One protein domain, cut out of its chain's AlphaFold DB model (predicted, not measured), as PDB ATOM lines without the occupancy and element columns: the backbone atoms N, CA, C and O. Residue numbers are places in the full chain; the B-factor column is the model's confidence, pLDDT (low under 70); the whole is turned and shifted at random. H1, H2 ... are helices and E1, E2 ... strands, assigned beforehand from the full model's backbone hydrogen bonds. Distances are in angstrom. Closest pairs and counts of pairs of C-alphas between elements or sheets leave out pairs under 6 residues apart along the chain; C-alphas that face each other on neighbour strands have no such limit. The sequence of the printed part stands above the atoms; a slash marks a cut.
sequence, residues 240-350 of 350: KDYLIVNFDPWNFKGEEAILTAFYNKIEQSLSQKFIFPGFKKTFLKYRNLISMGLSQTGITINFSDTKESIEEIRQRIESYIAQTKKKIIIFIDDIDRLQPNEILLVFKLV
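Overview. This is residues 240 to 350 of the 350 residues of an uncharacterized protein of Candidatus Atribacteria bacterium CG_4_8_14_3_um_filter_34_18 (UniProt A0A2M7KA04). A flat body has a ribbon of two parallel strands, E1 and E2, along one edge; the long helix H1 runs back over one face of this ribbon, mostly over E1, and H2 folds back beside H1. H3 crosses H2 at a slant and leads the chain back to E2, while the short helix H4 packs on the first residues of H1, at the other end of the body from H3; the loop of residues 296 to 309 makes the edge away from the strands. The printed part has 111 residues with four named helices and two named strands, in the order E1 H1 H2 H3 E2 H4, and is mostly helix. The whole is compact, with a radius of gyration of the C-alphas of 14.9 A, and the C-alphas span 40 by 40 by 16 A.

Along the chain. The sheet is made of E1, residues 242 to 247, 15.7 A from first to last C-alpha, and E2, residues 327 to 332, 15.9 A. E1 begins at C-alpha 242, printed at (0.434, 58.833, -34.764). H1, residues 255 to 273, is the longest helix, 27.9 A from C-alpha 255 at (-16.629, 75.841, -20.780) to C-alpha 273. H2 holds residues 279 to 295 and measures 24.3 A. H3 holds residues 310 to 324 and measures 22.0 A. H4, residues 340 to 348, measures 12.5 A and ends at C-alpha 348, (-12.638, 77.697, -30.971).

Arrangement. E1 and E2 are parallel neighbours, with 20 degrees between their N-to-C directions. The C-alphas of Val 245 and Ile 330 face each other at 4.7 A. N 243 and O 327 are within hydrogen-bond range at 2.8 A, and so are N 329 and O 243 at 2.9 A. E1, H1 H2 H3, E2 form a strand-helix-strand unit, two parallel neighbour strands with helices between them along the chain. E1 and H1 have 9 pairs of C-alphas within 8 A, the closest those of Val 245 and Ile 266 at 6.4 A. H1 and E2 are near each other, with 8 pairs of C-alphas within 10 A. H1 and H2 touch and form a helical hairpin, running opposite ways at a shallow tilt of 13 degrees; their closest C-alphas are those of Glu 256 and Ser 291, 6.1 A apart. H2 and H3 form a second helical hairpin and touch at a steep tilt of 43 degrees, opposite ways, the closest C-alphas being those of Tyr 286 and Ile 313 at 6.3 A. H1 and H3 are close but not clearly touching, with the C-alphas of Leu 270 and Ile 321 closest at 8.0 A. H1 touches H4 with residues 255 to 259 alone, and the C-alphas of Glu 255 and Glu 342 come closest at 5.7 A. These two run the same way at 38 degrees, a tilt only just steep. Among the pairs that are apart are H3 and H4, H2 and H4, and E1 and H3. The helix packing is only just mostly crossed, with 1 of 3 pairs at a shallow tilt. In H2 and H4 every O i to N i+4 pair is within hydrogen-bond range; in H1 14 of 15 are, and in H3 10 of 11.

Size, cuts and confidence. The C-alphas of Lys 240 and Gly 298 are the two farthest apart, at 44.8 A. The printed part has no cut and ends at Val 350, the chain's last residue. The link from H2 to H3, 14 residues, is long; those from H1 to H2 and from H3 to E2 are tight, and those from E1 to H1 and from E2 to H4 are short. The mean pLDDT of the printed part is 83.5, and residues 292 to 307 and residue 350 are under 70.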
ATOM      1  N   LYS A 240       3.143  53.804 -35.296       81.19
ATOM      2  CA  LYS A 240       4.112  54.531 -34.462       81.19
ATOM      3  C   LYS A 240       4.139  56.024 -34.765       81.19
ATOM      4  O   LYS A 240       4.595  56.774 -33.897       81.19
ATOM      5  N   ASP A 241       3.634  56.417 -35.929       87.81
ATOM      6  CA  ASP A 241       3.707  57.777 -36.467       87.81
ATOM      7  C   ASP A 241       2.603  58.683 -35.918       87.81
ATOM      8  O   ASP A 241       2.690  59.902 -36.043       87.81
ATOM      9  N   TYR A 242       1.591  58.103 -35.265       90.88
ATOM     10  CA  TYR A 242       0.434  58.833 -34.764       90.88
ATOM     11  C   TYR A 242       0.327  58.797 -33.235       90.88
ATOM     12  O   TYR A 242       0.669  57.823 -32.543       90.88
ATOM     13  N   LEU A 243      -0.159  59.903 -32.682       90.56
ATOM     14  CA  LEU A 243      -0.600  60.017 -31.304       90.56
ATOM     15  C   LEU A 243      -2.111  60.236 -31.295       90.56
ATOM     16  O   LEU A 243      -2.579  61.297 -31.682       90.56
ATOM     17  N   ILE A 244      -2.853  59.223 -30.853       92.12
ATOM     18  CA  ILE A 244      -4.314  59.270 -30.804       92.12
ATOM     19  C   ILE A 244      -4.758  59.864 -29.476       92.12
ATOM     20  O   ILE A 244      -4.356  59.372 -28.419       92.12
ATOM     21  N   VAL A 245      -5.592  60.897 -29.547       93.56
ATOM     22  CA  VAL A 245      -6.231  61.551 -28.407       93.56
ATOM     23  C   VAL A 245      -7.736  61.415 -28.583       93.56
ATOM     24  O   VAL A 245      -8.288  61.857 -29.583       93.56
ATOM     25  N   ASN A 246      -8.404  60.799 -27.610       92.81
ATOM     26  CA  ASN A 246      -9.860  60.705 -27.591       92.81
ATOM     27  C   ASN A 246     -10.400  61.729 -26.602       92.81
ATOM     28  O   ASN A 246     -10.029  61.703 -25.419       92.81
ATOM     29  N   PHE A 247     -11.276  62.597 -27.084       94.31
ATOM     30  CA  PHE A 247     -11.931  63.609 -26.287       94.31
ATOM     31  C   PHE A 247     -13.438  63.539 -26.506       94.31
ATOM     32  O   PHE A 247     -13.916  63.615 -27.627       94.31
ATOM     33  N   ASP A 248     -14.168  63.367 -25.414       93.25
ATOM     34  CA  ASP A 248     -15.623  63.367 -25.413       93.25
ATOM     35  C   ASP A 248     -16.069  64.501 -24.473       93.25
ATOM     36  O   ASP A 248     -15.960  64.350 -23.245       93.25
ATOM     37  N   PRO A 249     -16.447  65.665 -25.036       93.44
ATOM     38  CA  PRO A 249     -16.770  66.869 -24.286       93.44
ATOM     39  C   PRO A 249     -18.047  66.715 -23.457       93.44
ATOM     40  O   PRO A 249     -18.154  67.377 -22.430       93.44
ATOM     41  N   TRP A 250     -18.965  65.816 -23.834       91.50
ATOM     42  CA  TRP A 250     -20.236  65.591 -23.134       91.50
ATOM     43  C   TRP A 250     -20.048  65.183 -21.662       91.50
ATOM     44  O   TRP A 250     -20.895  65.451 -20.809       91.50
ATOM     45  N   ASN A 251     -18.901  64.587 -21.328       90.69
ATOM     46  CA  ASN A 251     -18.565  64.195 -19.955       90.69
ATOM     47  C   ASN A 251     -18.239  65.377 -19.025       90.69
ATOM     48  O   ASN A 251     -18.029  65.173 -17.826       90.69
ATOM     49  N   PHE A 252     -18.152  66.599 -19.551       91.81
ATOM     50  CA  PHE A 252     -17.741  67.787 -18.812       91.81
ATOM     51  C   PHE A 252     -18.819  68.861 -18.918       91.81
ATOM     52  O   PHE A 252     -19.346  69.120 -19.990       91.81
ATOM     53  N   LYS A 253     -19.142  69.495 -17.788       89.06
ATOM     54  CA  LYS A 253     -20.149  70.558 -17.728       89.06
ATOM     55  C   LYS A 253     -19.472  71.915 -17.634       89.06
ATOM     56  O   LYS A 253     -18.717  72.148 -16.688       89.06
ATOM     57  N   GLY A 254     -19.795  72.807 -18.564       89.06
ATOM     58  CA  GLY A 254     -19.275  74.164 -18.607       89.06
ATOM     59  C   GLY A 254     -17.949  74.296 -19.357       89.06
ATOM     60  O   GLY A 254     -17.120  73.384 -19.418       89.06
ATOM     61  N   GLU A 255     -17.743  75.494 -19.896       87.69
ATOM     62  CA  GLU A 255     -16.629  75.841 -20.780       87.69
ATOM     63  C   GLU A 255     -15.251  75.573 -20.157       87.69
ATOM     64  O   GLU A 255     -14.397  74.932 -20.772       87.69
ATOM     65  N   GLU A 256     -15.032  75.984 -18.904       85.94
ATOM     66  CA  GLU A 256     -13.748  75.774 -18.224       85.94
ATOM     67  C   GLU A 256     -13.410  74.290 -18.026       85.94
ATOM     68  O   GLU A 256     -12.239  73.895 -18.133       85.94
ATOM     69  N   ALA A 257     -14.420  73.463 -17.744       90.19
ATOM     70  CA  ALA A 257     -14.246  72.032 -17.533       90.19
ATOM     71  C   ALA A 257     -13.906  71.325 -18.850       90.19
ATOM     72  O   ALA A 257     -12.948  70.550 -18.884       90.19
ATOM     73  N   ILE A 258     -14.627  71.648 -19.932       91.75
ATOM     74  CA  ILE A 258     -14.366  71.146 -21.292       91.75
ATOM     75  C   ILE A 258     -12.948  71.522 -21.726       91.75
ATOM     76  O   ILE A 258     -12.163  70.650 -22.104       91.75
ATOM     77  N   LEU A 259     -12.582  72.799 -21.595       89.56
ATOM     78  CA  LEU A 259     -11.254  73.298 -21.947       89.56
ATOM     79  C   LEU A 259     -10.157  72.581 -21.151       89.56
ATOM     80  O   LEU A 259      -9.163  72.101 -21.704       89.56
ATOM     81  N   THR A 260     -10.340  72.481 -19.833       89.25
ATOM     82  CA  THR A 260      -9.372  71.830 -18.951       89.25
ATOM     83  C   THR A 260      -9.203  70.360 -19.303       89.25
ATOM     84  O   THR A 260      -8.074  69.864 -19.355       89.25
ATOM     85  N   ALA A 261     -10.305  69.665 -19.569       92.25
ATOM     86  CA  ALA A 261     -10.290  68.268 -19.953       92.25
ATOM     87  C   ALA A 261      -9.606  68.041 -21.306       92.25
ATOM     88  O   ALA A 261      -8.772  67.138 -21.407       92.25
ATOM     89  N   PHE A 262      -9.889  68.880 -22.305       92.44
ATOM     90  CA  PHE A 262      -9.279  68.811 -23.632       92.44
ATOM     91  C   PHE A 262      -7.753  68.898 -23.554       92.44
ATOM     92  O   PHE A 262      -7.032  67.985 -23.971       92.44
ATOM     93  N   TYR A 263      -7.251  69.954 -22.915       90.38
ATOM     94  CA  TYR A 263      -5.819  70.154 -22.734       90.38
ATOM     95  C   TYR A 263      -5.202  69.011 -21.912       90.38
ATOM     96  O   TYR A 263      -4.189  68.437 -22.319       90.38
ATOM     97  N   ASN A 264      -5.822  68.596 -20.804       91.38
ATOM     98  CA  ASN A 264      -5.319  67.473 -20.008       91.38
ATOM     99  C   ASN A 264      -5.228  66.168 -20.818       91.38
ATOM    100  O   ASN A 264      -4.287  65.403 -20.618       91.38
ATOM    101  N   LYS A 265      -6.156  65.905 -21.749       93.50
ATOM    102  CA  LYS A 265      -6.090  64.725 -22.625       93.50
ATOM    103  C   LYS A 265      -4.884  64.765 -23.563       93.50
ATOM    104  O   LYS A 265      -4.223  63.736 -23.731       93.50
ATOM    105  N   ILE A 266      -4.559  65.926 -24.128       92.38
ATOM    106  CA  ILE A 266      -3.369  66.103 -24.975       92.38
ATOM    107  C   ILE A 266      -2.092  65.902 -24.147       92.38
ATOM    108  O   ILE A 266      -1.222  65.114 -24.530       92.38
ATOM    109  N   GLU A 267      -2.002  66.555 -22.983       93.12
ATOM    110  CA  GLU A 267      -0.864  66.426 -22.061       93.12
ATOM    111  C   GLU A 267      -0.633  64.973 -21.662       93.12
ATOM    112  O   GLU A 267       0.476  64.460 -21.820       93.12
ATOM    113  N   GLN A 268      -1.684  64.287 -21.211       92.50
ATOM    114  CA  GLN A 268      -1.609  62.891 -20.795       92.50
ATOM    115  C   GLN A 268      -1.160  61.988 -21.942       92.50
ATOM    116  O   GLN A 268      -0.314  61.121 -21.730       92.50
ATOM    117  N   SER A 269      -1.667  62.204 -23.157       91.50
ATOM    118  CA  SER A 269      -1.314  61.386 -24.323       91.50
ATOM    119  C   SER A 269       0.180  61.487 -24.659       91.50
ATOM    120  O   SER A 269       0.828  60.479 -24.959       91.50
ATOM    121  N   LEU A 270       0.762  62.684 -24.543       91.44
ATOM    122  CA  LEU A 270       2.201  62.898 -24.712       91.44
ATOM    123  C   LEU A 270       2.995  62.326 -23.532       91.44
ATOM    124  O   LEU A 270       3.925  61.544 -23.738       91.44
ATOM    125  N   SER A 271       2.604  62.654 -22.301       91.19
ATOM    126  CA  SER A 271       3.287  62.238 -21.072       91.19
ATOM    127  C   SER A 271       3.269  60.724 -20.852       91.19
ATOM    128  O   SER A 271       4.210  60.189 -20.269       91.19
ATOM    129  N   GLN A 272       2.257  60.005 -21.340       89.38
ATOM    130  CA  GLN A 272       2.214  58.539 -21.316       89.38
ATOM    131  C   GLN A 272       3.234  57.900 -22.262       89.38
ATOM    132  O   GLN A 272       3.694  56.794 -21.994       89.38
ATOM    133  N   LYS A 273       3.614  58.579 -23.353       88.19
ATOM    134  CA  LYS A 273       4.575  58.050 -24.335       88.19
ATOM    135  C   LYS A 273       5.985  58.603 -24.172       88.19
ATOM    136  O   LYS A 273       6.922  57.918 -24.575       88.19
ATOM    137  N   PHE A 274       6.140  59.791 -23.597       90.06
ATOM    138  CA  PHE A 274       7.405  60.512 -23.506       90.06
ATOM    139  C   PHE A 274       7.647  61.065 -22.095       90.06
ATOM    140  O   PHE A 274       6.738  61.260 -21.288       90.06
ATOM    141  N   ILE A 275       8.915  61.320 -21.797       89.50
ATOM    142  CA  ILE A 275       9.390  62.050 -20.623       89.50
ATOM    143  C   ILE A 275       9.951  63.383 -21.110       89.50
ATOM    144  O   ILE A 275      11.033  63.423 -21.692       89.50
ATOM    145  N   PHE A 276       9.221  64.463 -20.852       87.25
ATOM    146  CA  PHE A 276       9.652  65.823 -21.159       87.25
ATOM    147  C   PHE A 276       9.841  66.618 -19.859       87.25
ATOM    148  O   PHE A 276       8.863  66.856 -19.139       87.25
ATOM    149  N   PRO A 277      11.075  67.026 -19.513       83.25
ATOM    150  CA  PRO A 277      11.327  67.828 -18.320       83.25
ATOM    151  C   PRO A 277      10.521  69.128 -18.332       83.25
ATOM    152  O   PRO A 277      10.600  69.910 -19.271       83.25
ATOM    153  N   GLY A 278       9.734  69.370 -17.284       84.56
ATOM    154  CA  GLY A 278       8.951  70.602 -17.146       84.56
ATOM    155  C   GLY A 278       7.719  70.715 -18.051       84.56
ATOM    156  O   GLY A 278       6.938  71.635 -17.834       84.56
ATOM    157  N   PHE A 279       7.481  69.781 -18.981       89.50
ATOM    158  CA  PHE A 279       6.340  69.820 -19.909       89.50
ATOM    159  C   PHE A 279       5.001  69.960 -19.194       89.50
ATOM    160  O   PHE A 279       4.283  70.917 -19.452       89.50
ATOM    161  N   LYS A 280       4.714  69.091 -18.217       89.38
ATOM    162  CA  LYS A 280       3.476  69.164 -17.429       89.38
ATOM    163  C   LYS A 280       3.282  70.540 -16.784       89.38
ATOM    164  O   LYS A 280       2.181  71.075 -16.796       89.38
ATOM    165  N   LYS A 281       4.350  71.148 -16.252       88.69
ATOM    166  CA  LYS A 281       4.295  72.486 -15.640       88.69
ATOM    167  C   LYS A 281       4.022  73.571 -16.687       88.69
ATOM    168  O   LYS A 281       3.165  74.415 -16.456       88.69
ATOM    169  N   THR A 282       4.723  73.544 -17.822       89.56
ATOM    170  CA  THR A 282       4.507  74.471 -18.947       89.56
ATOM    171  C   THR A 282       3.080  74.373 -19.474       89.56
ATOM    172  O   THR A 282       2.411  75.384 -19.651       89.56
ATOM    173  N   PHE A 283       2.595  73.151 -19.649       89.50
ATOM    174  CA  PHE A 283       1.273  72.866 -20.175       89.50
ATOM    175  C   PHE A 283       0.159  73.287 -19.202       89.50
ATOM    176  O   PHE A 283      -0.809  73.923 -19.607       89.50
ATOM    177  N   LEU A 284       0.327  73.035 -17.896       87.62
ATOM    178  CA  LEU A 284      -0.579  73.547 -16.861       87.62
ATOM    179  C   LEU A 284      -0.598  75.080 -16.810       87.62
ATOM    180  O   LEU A 284      -1.667  75.660 -16.637       87.62
ATOM    181  N   LYS A 285       0.563  75.730 -16.975       86.69
ATOM    182  CA  LYS A 285       0.662  77.194 -17.041       86.69
ATOM    183  C   LYS A 285      -0.122  77.732 -18.240       86.69
ATOM    184  O   LYS A 285      -0.934  78.628 -18.056       86.69
ATOM    185  N   TYR A 286       0.057  77.142 -19.424       86.81
ATOM    186  CA  TYR A 286      -0.699  77.506 -20.626       86.81
ATOM    187  C   TYR A 286      -2.208  77.365 -20.422       86.81
ATOM    188  O   TYR A 286      -2.949  78.323 -20.615       86.81
ATOM    189  N   ARG A 287      -2.650  76.194 -19.947       86.00
ATOM    190  CA  ARG A 287      -4.061  75.906 -19.673       86.00
ATOM    191  C   ARG A 287      -4.689  76.948 -18.747       86.00
ATOM    192  O   ARG A 287      -5.763  77.439 -19.059       86.00
ATOM    193  N   ASN A 288      -4.014  77.290 -17.646       82.62
ATOM    194  CA  ASN A 288      -4.508  78.283 -16.689       82.62
ATOM    195  C   ASN A 288      -4.643  79.679 -17.319       82.62
ATOM    196  O   ASN A 288      -5.611  80.377 -17.041       82.62
ATOM    197  N   LEU A 289      -3.693  80.087 -18.166       80.31
ATOM    198  CA  LEU A 289      -3.748  81.389 -18.841       80.31
ATOM    199  C   LEU A 289      -4.896  81.452 -19.858       80.31
ATOM    200  O   LEU A 289      -5.613  82.447 -19.906       80.31
ATOM    201  N   ILE A 290      -5.110  80.378 -20.626       78.94
ATOM    202  CA  ILE A 290      -6.215  80.300 -21.593       78.94
ATOM    203  C   ILE A 290      -7.570  80.260 -20.874       78.94
ATOM    204  O   ILE A 290      -8.490  80.964 -21.282       78.94
ATOM    205  N   SER A 291      -7.703  79.489 -19.786       73.69
ATOM    206  CA  SER A 291      -8.960  79.432 -19.024       73.69
ATOM    207  C   SER A 291      -9.308  80.781 -18.393       73.69
ATOM    208  O   SER A 291     -10.454  81.210 -18.462       73.69
ATOM    209  N   MET A 292      -8.312  81.499 -17.859       69.06
ATOM    210  CA  MET A 292      -8.504  82.852 -17.328       69.06
ATOM    211  C   MET A 292      -8.943  83.842 -18.417       69.06
ATOM    212  O   MET A 292      -9.860  84.626 -18.183       69.06
ATOM    213  N   GLY A 293      -8.354  83.770 -19.618       64.19
ATOM    214  CA  GLY A 293      -8.724  84.633 -20.746       64.19
ATOM    215  C   GLY A 293     -10.146  84.407 -21.277       64.19
ATOM    216  O   GLY A 293     -10.754  85.339 -21.793       64.19
ATOM    217  N   LEU A 294     -10.701  83.201 -21.116       60.84
ATOM    218  CA  LEU A 294     -12.090  82.888 -21.478       60.84
ATOM    219  C   LEU A 294     -13.094  83.316 -20.400       60.84
ATOM    220  O   LEU A 294     -14.205  83.717 -20.732       60.84
ATOM    221  N   SER A 295     -12.690  83.298 -19.127       59.41
ATOM    222  CA  SER A 295     -13.528  83.723 -17.994       59.41
ATOM    223  C   SER A 295     -13.777  85.241 -17.925       59.41
ATOM    224  O   SER A 295     -14.659  85.689 -17.195       59.41
ATOM    225  N   GLN A 296     -13.019  86.051 -18.679       55.50
ATOM    226  CA  GLN A 296     -13.070  87.515 -18.622       55.50
ATOM    227  C   GLN A 296     -13.365  88.144 -19.984       55.50
ATOM    228  O   GLN A 296     -12.542  88.840 -20.577       55.50
ATOM    229  N   THR A 297     -14.610  88.018 -20.435       52.12
ATOM    230  CA  THR A 297     -15.208  89.052 -21.285       52.12
ATOM    231  C   THR A 297     -15.403  90.321 -20.440       52.12
ATOM    232  O   THR A 297     -16.479  90.537 -19.887       52.12
ATOM    233  N   GLY A 298     -14.351  91.137 -20.283       48.19
ATOM    234  CA  GLY A 298     -14.471  92.510 -19.762       48.19
ATOM    235  C   GLY A 298     -13.407  93.019 -18.783       48.19
ATOM    236  O   GLY A 298     -13.466  94.192 -18.430       48.19
ATOM    237  N   ILE A 299     -12.433  92.213 -18.346       44.38
ATOM    238  CA  ILE A 299     -11.380  92.683 -17.427       44.38
ATOM    239  C   ILE A 299     -10.008  92.448 -18.065       44.38
ATOM    240  O   ILE A 299      -9.561  91.321 -18.232       44.38
ATOM    241  N   THR A 300      -9.323  93.529 -18.434       43.59
ATOM    242  CA  THR A 300      -7.896  93.506 -18.776       43.59
ATOM    243  C   THR A 300      -7.087  93.344 -17.496       43.59
ATOM    244  O   THR A 300      -6.929  94.306 -16.744       43.59
ATOM    245  N   ILE A 301      -6.572  92.142 -17.230       49.00
ATOM    246  CA  ILE A 301      -5.615  91.924 -16.140       49.00
ATOM    247  C   ILE A 301      -4.189  91.953 -16.692       49.00
ATOM    248  O   ILE A 301      -3.850  91.270 -17.659       49.00
ATOM    249  N   ASN A 302      -3.357  92.769 -16.045       42.31
ATOM    250  CA  ASN A 302      -1.939  92.930 -16.329       42.31
ATOM    251  C   ASN A 302      -1.177  91.607 -16.155       42.31
ATOM    252  O   ASN A 302      -1.108  91.048 -15.064       42.31
ATOM    253  N   PHE A 303      -0.513  91.169 -17.224       50.34
ATOM    254  CA  PHE A 303       0.388  90.010 -17.282       50.34
ATOM    255  C   PHE A 303       1.724  90.206 -16.524       50.34
ATOM    256  O   PHE A 303       2.693  89.487 -16.773       50.34
ATOM    257  N   SER A 304       1.818  91.177 -15.610       48.28
ATOM    258  CA  SER A 304       3.095  91.670 -15.069       48.28
ATOM    259  C   SER A 304       3.838  90.691 -14.154       48.28
ATOM    260  O   SER A 304       5.051  90.822 -14.008       48.28
ATOM    261  N   ASP A 305       3.165  89.685 -13.587       50.94
ATOM    262  CA  ASP A 305       3.793  88.759 -12.626       50.94
ATOM    263  C   ASP A 305       4.375  87.488 -13.263       50.94
ATOM    264  O   ASP A 305       5.077  86.710 -12.608       50.94
ATOM    265  N   THR A 306       4.172  87.280 -14.567       54.34
ATOM    266  CA  THR A 306       4.882  86.245 -15.322       54.34
ATOM    267  C   THR A 306       5.839  86.895 -16.309       54.34
ATOM    268  O   THR A 306       5.408  87.408 -17.331       54.34
ATOM    269  N   LYS A 307       7.153  86.796 -16.061       61.25
ATOM    270  CA  LYS A 307       8.232  87.242 -16.976       61.25
ATOM    271  C   LYS A 307       8.195  86.636 -18.396       61.25
ATOM    272  O   LYS A 307       9.090  86.908 -19.179       61.25
ATOM    273  N   GLU A 308       7.238  85.766 -18.691       71.62
ATOM    274  CA  GLU A 308       7.212  84.888 -19.861       71.62
ATOM    275  C   GLU A 308       5.823  85.001 -20.504       71.62
ATOM    276  O   GLU A 308       4.820  84.795 -19.808       71.62
ATOM    277  N   SER A 309       5.763  85.343 -21.794       80.75
ATOM    278  CA  SER A 309       4.510  85.585 -22.529       80.75
ATOM    279  C   SER A 309       3.720  84.295 -22.828       80.75
ATOM    280  O   SER A 309       4.273  83.193 -22.827       80.75
ATOM    281  N   ILE A 310       2.408  84.405 -23.108       82.69
ATOM    282  CA  ILE A 310       1.587  83.255 -23.564       82.69
ATOM    283  C   ILE A 310       2.199  82.627 -24.820       82.69
ATOM    284  O   ILE A 310       2.230  81.403 -24.940       82.69
ATOM    285  N   GLU A 311       2.709  83.466 -25.719       83.88
ATOM    286  CA  GLU A 311       3.310  83.043 -26.980       83.88
ATOM    287  C   GLU A 311       4.574  82.203 -26.751       83.88
ATOM    288  O   GLU A 311       4.703  81.117 -27.309       83.88
ATOM    289  N   GLU A 312       5.452  82.606 -25.829       86.88
ATOM    290  CA  GLU A 312       6.620  81.799 -25.441       86.88
ATOM    291  C   GLU A 312       6.219  80.433 -24.867       86.88
ATOM    292  O   GLU A 312       6.833  79.404 -25.162       86.88
ATOM    293  N   ILE A 313       5.166  80.391 -24.045       87.62
ATOM    294  CA  ILE A 313       4.666  79.138 -23.465       87.62
ATOM    295  C   ILE A 313       4.093  78.234 -24.564       87.62
ATOM    296  O   ILE A 313       4.362  77.027 -24.562       87.62
ATOM    297  N   ARG A 314       3.338  78.807 -25.507       87.12
ATOM    298  CA  ARG A 314       2.770  78.107 -26.663       87.12
ATOM    299  C   ARG A 314       3.875  77.514 -27.539       87.12
ATOM    300  O   ARG A 314       3.871  76.305 -27.763       87.12
ATOM    301  N   GLN A 315       4.868  78.310 -27.930       89.75
ATOM    302  CA  GLN A 315       6.013  77.860 -28.734       89.75
ATOM    303  C   GLN A 315       6.786  76.723 -28.057       89.75
ATOM    304  O   GLN A 315       7.218  75.766 -28.701       89.75
ATOM    305  N   ARG A 316       6.920  76.759 -26.725       89.31
ATOM    306  CA  ARG A 316       7.515  75.645 -25.976       89.31
ATOM    307  C   ARG A 316       6.681  74.369 -26.099       89.31
ATOM    308  O   ARG A 316       7.264  73.307 -26.313       89.31
ATOM    309  N   ILE A 317       5.354  74.447 -25.982       90.25
ATOM    310  CA  ILE A 317       4.455  73.293 -26.169       90.25
ATOM    311  C   ILE A 317       4.566  72.739 -27.592       90.25
ATOM    312  O   ILE A 317       4.773  71.534 -27.753       90.25
ATOM    313  N   GLU A 318       4.518  73.608 -28.600       89.00
ATOM    314  CA  GLU A 318       4.703  73.240 -30.008       89.00
ATOM    315  C   GLU A 318       6.047  72.542 -30.229       89.00
ATOM    316  O   GLU A 318       6.100  71.500 -30.878       89.00
ATOM    317  N   SER A 319       7.124  73.032 -29.607       88.62
ATOM    318  CA  SER A 319       8.442  72.403 -29.710       88.62
ATOM    319  C   SER A 319       8.462  70.976 -29.146       88.62
ATOM    320  O   SER A 319       9.072  70.093 -29.752       88.62
ATOM    321  N   TYR A 320       7.768  70.708 -28.029       89.44
ATOM    322  CA  TYR A 320       7.670  69.351 -27.477       89.44
ATOM    323  C   TYR A 320       6.921  68.423 -28.432       89.44
ATOM    324  O   TYR A 320       7.357  67.294 -28.651       89.44
ATOM    325  N   ILE A 321       5.825  68.904 -29.025       89.06
ATOM    326  CA  ILE A 321       5.028  68.149 -29.996       89.06
ATOM    327  C   ILE A 321       5.853  67.872 -31.258       89.06
ATOM    328  O   ILE A 321       5.983  66.715 -31.662       89.06
ATOM    329  N   ALA A 322       6.488  68.896 -31.829       88.31
ATOM    330  CA  ALA A 322       7.291  68.799 -33.045       88.31
ATOM    331  C   ALA A 322       8.463  67.816 -32.893       88.31
ATOM    332  O   ALA A 322       8.739  67.017 -33.791       88.31
ATOM    333  N   GLN A 323       9.117  67.802 -31.724       87.56
ATOM    334  CA  GLN A 323      10.210  66.870 -31.427       87.56
ATOM    335  C   GLN A 323       9.783  65.404 -31.526       87.56
ATOM    336  O   GLN A 323      10.600  64.570 -31.929       87.56
ATOM    337  N   THR A 324       8.523  65.079 -31.202       88.06
ATOM    338  CA  THR A 324       8.019  63.700 -31.288       88.06
ATOM    339  C   THR A 324       8.029  63.155 -32.714       88.06
ATOM    340  O   THR A 324       8.110  61.938 -32.880       88.06
ATOM    341  N   LYS A 325       7.946  64.038 -33.725       86.56
ATOM    342  CA  LYS A 325       7.681  63.707 -35.137       86.56
ATOM    343  C   LYS A 325       6.429  62.846 -35.338       86.56
ATOM    344  O   LYS A 325       6.346  62.107 -36.316       86.56
ATOM    345  N   LYS A 326       5.486  62.891 -34.394       88.69
ATOM    346  CA  LYS A 326       4.228  62.151 -34.470       88.69
ATOM    347  C   LYS A 326       3.087  63.097 -34.759       88.69
ATOM    348  O   LYS A 326       2.953  64.111 -34.081       88.69
ATOM    349  N   LYS A 327       2.257  62.749 -35.736       90.75
ATOM    350  CA  LYS A 327       1.018  63.476 -36.010       90.75
ATOM    351  C   LYS A 327       0.044  63.210 -34.865       90.75
ATOM    352  O   LYS A 327      -0.205  62.051 -34.524       90.75
ATOM    353  N   ILE A 328      -0.482  64.260 -34.247       92.06
ATOM    354  CA  ILE A 328      -1.521  64.123 -33.224       92.06
ATOM    355  C   ILE A 328      -2.867  64.078 -33.945       92.06
ATOM    356  O   ILE A 328      -3.188  64.997 -34.687       92.06
ATOM    357  N   ILE A 329      -3.636  63.009 -33.741       93.88
ATOM    358  CA  ILE A 329      -5.017  62.908 -34.224       93.88
ATOM    359  C   ILE A 329      -5.920  62.997 -33.004       93.88
ATOM    360  O   ILE A 329      -5.846  62.150 -32.109       93.88
ATOM    361  N   ILE A 330      -6.754  64.030 -32.977       94.38
ATOM    362  CA  ILE A 330      -7.710  64.267 -31.904       94.38
ATOM    363  C   ILE A 330      -9.095  63.909 -32.429       94.38
ATOM    364  O   ILE A 330      -9.593  64.532 -33.359       94.38
ATOM    365  N   PHE A 331      -9.705  62.889 -31.835       94.75
ATOM    366  CA  PHE A 331     -11.087  62.526 -32.101       94.75
ATOM    367  C   PHE A 331     -11.985  63.207 -31.081       94.75
ATOM    368  O   PHE A 331     -11.819  62.972 -29.880       94.75
ATOM    369  N   ILE A 332     -12.920  64.012 -31.578       94.31
ATOM    370  CA  ILE A 332     -13.968  64.666 -30.797       94.31
ATOM    371  C   ILE A 332     -15.305  64.070 -31.245       94.31
ATOM    372  O   ILE A 332     -15.590  64.071 -32.440       94.31
ATOM    373  N   ASP A 333     -16.077  63.521 -30.312       92.81
ATOM    374  CA  ASP A 333     -17.386  62.897 -30.576       92.81
ATOM    375  C   ASP A 333     -18.484  63.562 -29.724       92.81
ATOM    376  O   ASP A 333     -18.161  64.388 -28.874       92.81
ATOM    377  N   ASP A 334     -19.758  63.240 -29.965       89.12
ATOM    378  CA  ASP A 334     -20.924  63.700 -29.177       89.12
ATOM    379  C   ASP A 334     -21.041  65.241 -29.002       89.12
ATOM    380  O   ASP A 334     -21.624  65.747 -28.039       89.12
ATOM    381  N   ILE A 335     -20.510  66.019 -29.957       89.88
ATOM    382  CA  ILE A 335     -20.561  67.497 -29.945       89.88
ATOM    383  C   ILE A 335     -22.010  68.006 -29.996       89.88
ATOM    384  O   ILE A 335     -22.331  69.038 -29.412       89.88
ATOM    385  N   ASP A 336     -22.899  67.277 -30.669       87.38
ATOM    386  CA  ASP A 336     -24.317  67.606 -30.834       87.38
ATOM    387  C   ASP A 336     -25.118  67.583 -29.523       87.38
ATOM    388  O   ASP A 336     -26.231  68.102 -29.480       87.38
ATOM    389  N   ARG A 337     -24.555  67.027 -28.444       88.81
ATOM    390  CA  ARG A 337     -25.188  66.998 -27.116       88.81
ATOM    391  C   ARG A 337     -24.832  68.195 -26.233       88.81
ATOM    392  O   ARG A 337     -25.406  68.351 -25.157       88.81
ATOM    393  N   LEU A 338     -23.875  69.016 -26.650       92.69
ATOM    394  CA  LEU A 338     -23.396  70.155 -25.873       92.69
ATOM    395  C   LEU A 338     -24.353  71.352 -25.934       92.69
ATOM    396  O   LEU A 338     -25.143  71.506 -26.866       92.69
ATOM    397  N   GLN A 339     -24.251  72.245 -24.949       93.12
ATOM    398  CA  GLN A 339     -24.945  73.532 -24.981       93.12
ATOM    399  C   GLN A 339     -24.358  74.454 -26.070       93.12
ATOM    400  O   GLN A 339     -23.185  74.321 -26.422       93.12
ATOM    401  N   PRO A 340     -25.109  75.441 -26.599       92.50
ATOM    402  CA  PRO A 340     -24.639  76.284 -27.706       92.50
ATOM    403  C   PRO A 340     -23.288  76.981 -27.469       92.50
ATOM    404  O   PRO A 340     -22.463  77.084 -28.377       92.50
ATOM    405  N   ASN A 341     -23.041  77.446 -26.245       89.19
ATOM    406  CA  ASN A 341     -21.786  78.086 -25.857       89.19
ATOM    407  C   ASN A 341     -20.620  77.084 -25.753       89.19
ATOM    408  O   ASN A 341     -19.498  77.389 -26.159       89.19
ATOM    409  N   GLU A 342     -20.895  75.861 -25.301       91.00
ATOM    410  CA  GLU A 342     -19.938  74.754 -25.259       91.00
ATOM    411  C   GLU A 342     -19.566  74.274 -26.675       91.00
ATOM    412  O   GLU A 342     -18.389  74.046 -26.952       91.00
ATOM    413  N   ILE A 343     -20.532  74.205 -27.601       91.31
ATOM    414  CA  ILE A 343     -20.275  73.918 -29.025       91.31
ATOM    415  C   ILE A 343     -19.345  74.983 -29.616       91.31
ATOM    416  O   ILE A 343     -18.342  74.653 -30.254       91.31
ATOM    417  N   LEU A 344     -19.645  76.265 -29.377       88.81
ATOM    418  CA  LEU A 344     -18.815  77.371 -29.855       88.81
ATOM    419  C   LEU A 344     -17.389  77.286 -29.298       88.81
ATOM    420  O   LEU A 344     -16.432  77.549 -30.025       88.81
ATOM    421  N   LEU A 345     -17.232  76.911 -28.027       88.44
ATOM    422  CA  LEU A 345     -15.919  76.680 -27.432       88.44
ATOM    423  C   LEU A 345     -15.175  75.542 -28.133       88.44
ATOM    424  O   LEU A 345     -14.001  75.709 -28.457       88.44
ATOM    425  N   VAL A 346     -15.832  74.403 -28.373       88.69
ATOM    426  CA  VAL A 346     -15.207  73.267 -29.066       88.69
ATOM    427  C   VAL A 346     -14.728  73.687 -30.450       88.69
ATOM    428  O   VAL A 346     -13.607  73.350 -30.803       88.69
ATOM    429  N   PHE A 347     -15.486  74.496 -31.192       85.94
ATOM    430  CA  PHE A 347     -15.018  75.035 -32.473       85.94
ATOM    431  C   PHE A 347     -13.874  76.048 -32.349       85.94
ATOM    432  O   PHE A 347     -13.051  76.124 -33.252       85.94
ATOM    433  N   LYS A 348     -13.778  76.798 -31.244       83.44
ATOM    434  CA  LYS A 348     -12.638  77.697 -30.971       83.44
ATOM    435  C   LYS A 348     -11.365  76.960 -30.539       83.44
ATOM    436  O   LYS A 348     -10.294  77.561 -30.556       83.44
ATOM    437  N   LEU A 349     -11.480  75.710 -30.086       78.62
ATOM    438  CA  LEU A 349     -10.341  74.885 -29.672       78.62
ATOM    439  C   LEU A 349      -9.549  74.309 -30.852       78.62
ATOM    440  O   LEU A 349      -8.405  73.899 -30.640       78.62
ATOM    441  N   VAL A 350     -10.163  74.219 -32.037       65.69
ATOM    442  CA  VAL A 350      -9.634  73.494 -33.204       65.69
ATOM    443  C   VAL A 350      -9.016  74.415 -34.244       65.69
ATOM    444  O   VAL A 350      -9.580  75.507 -34.476       65.69
TER     445      VAL A 350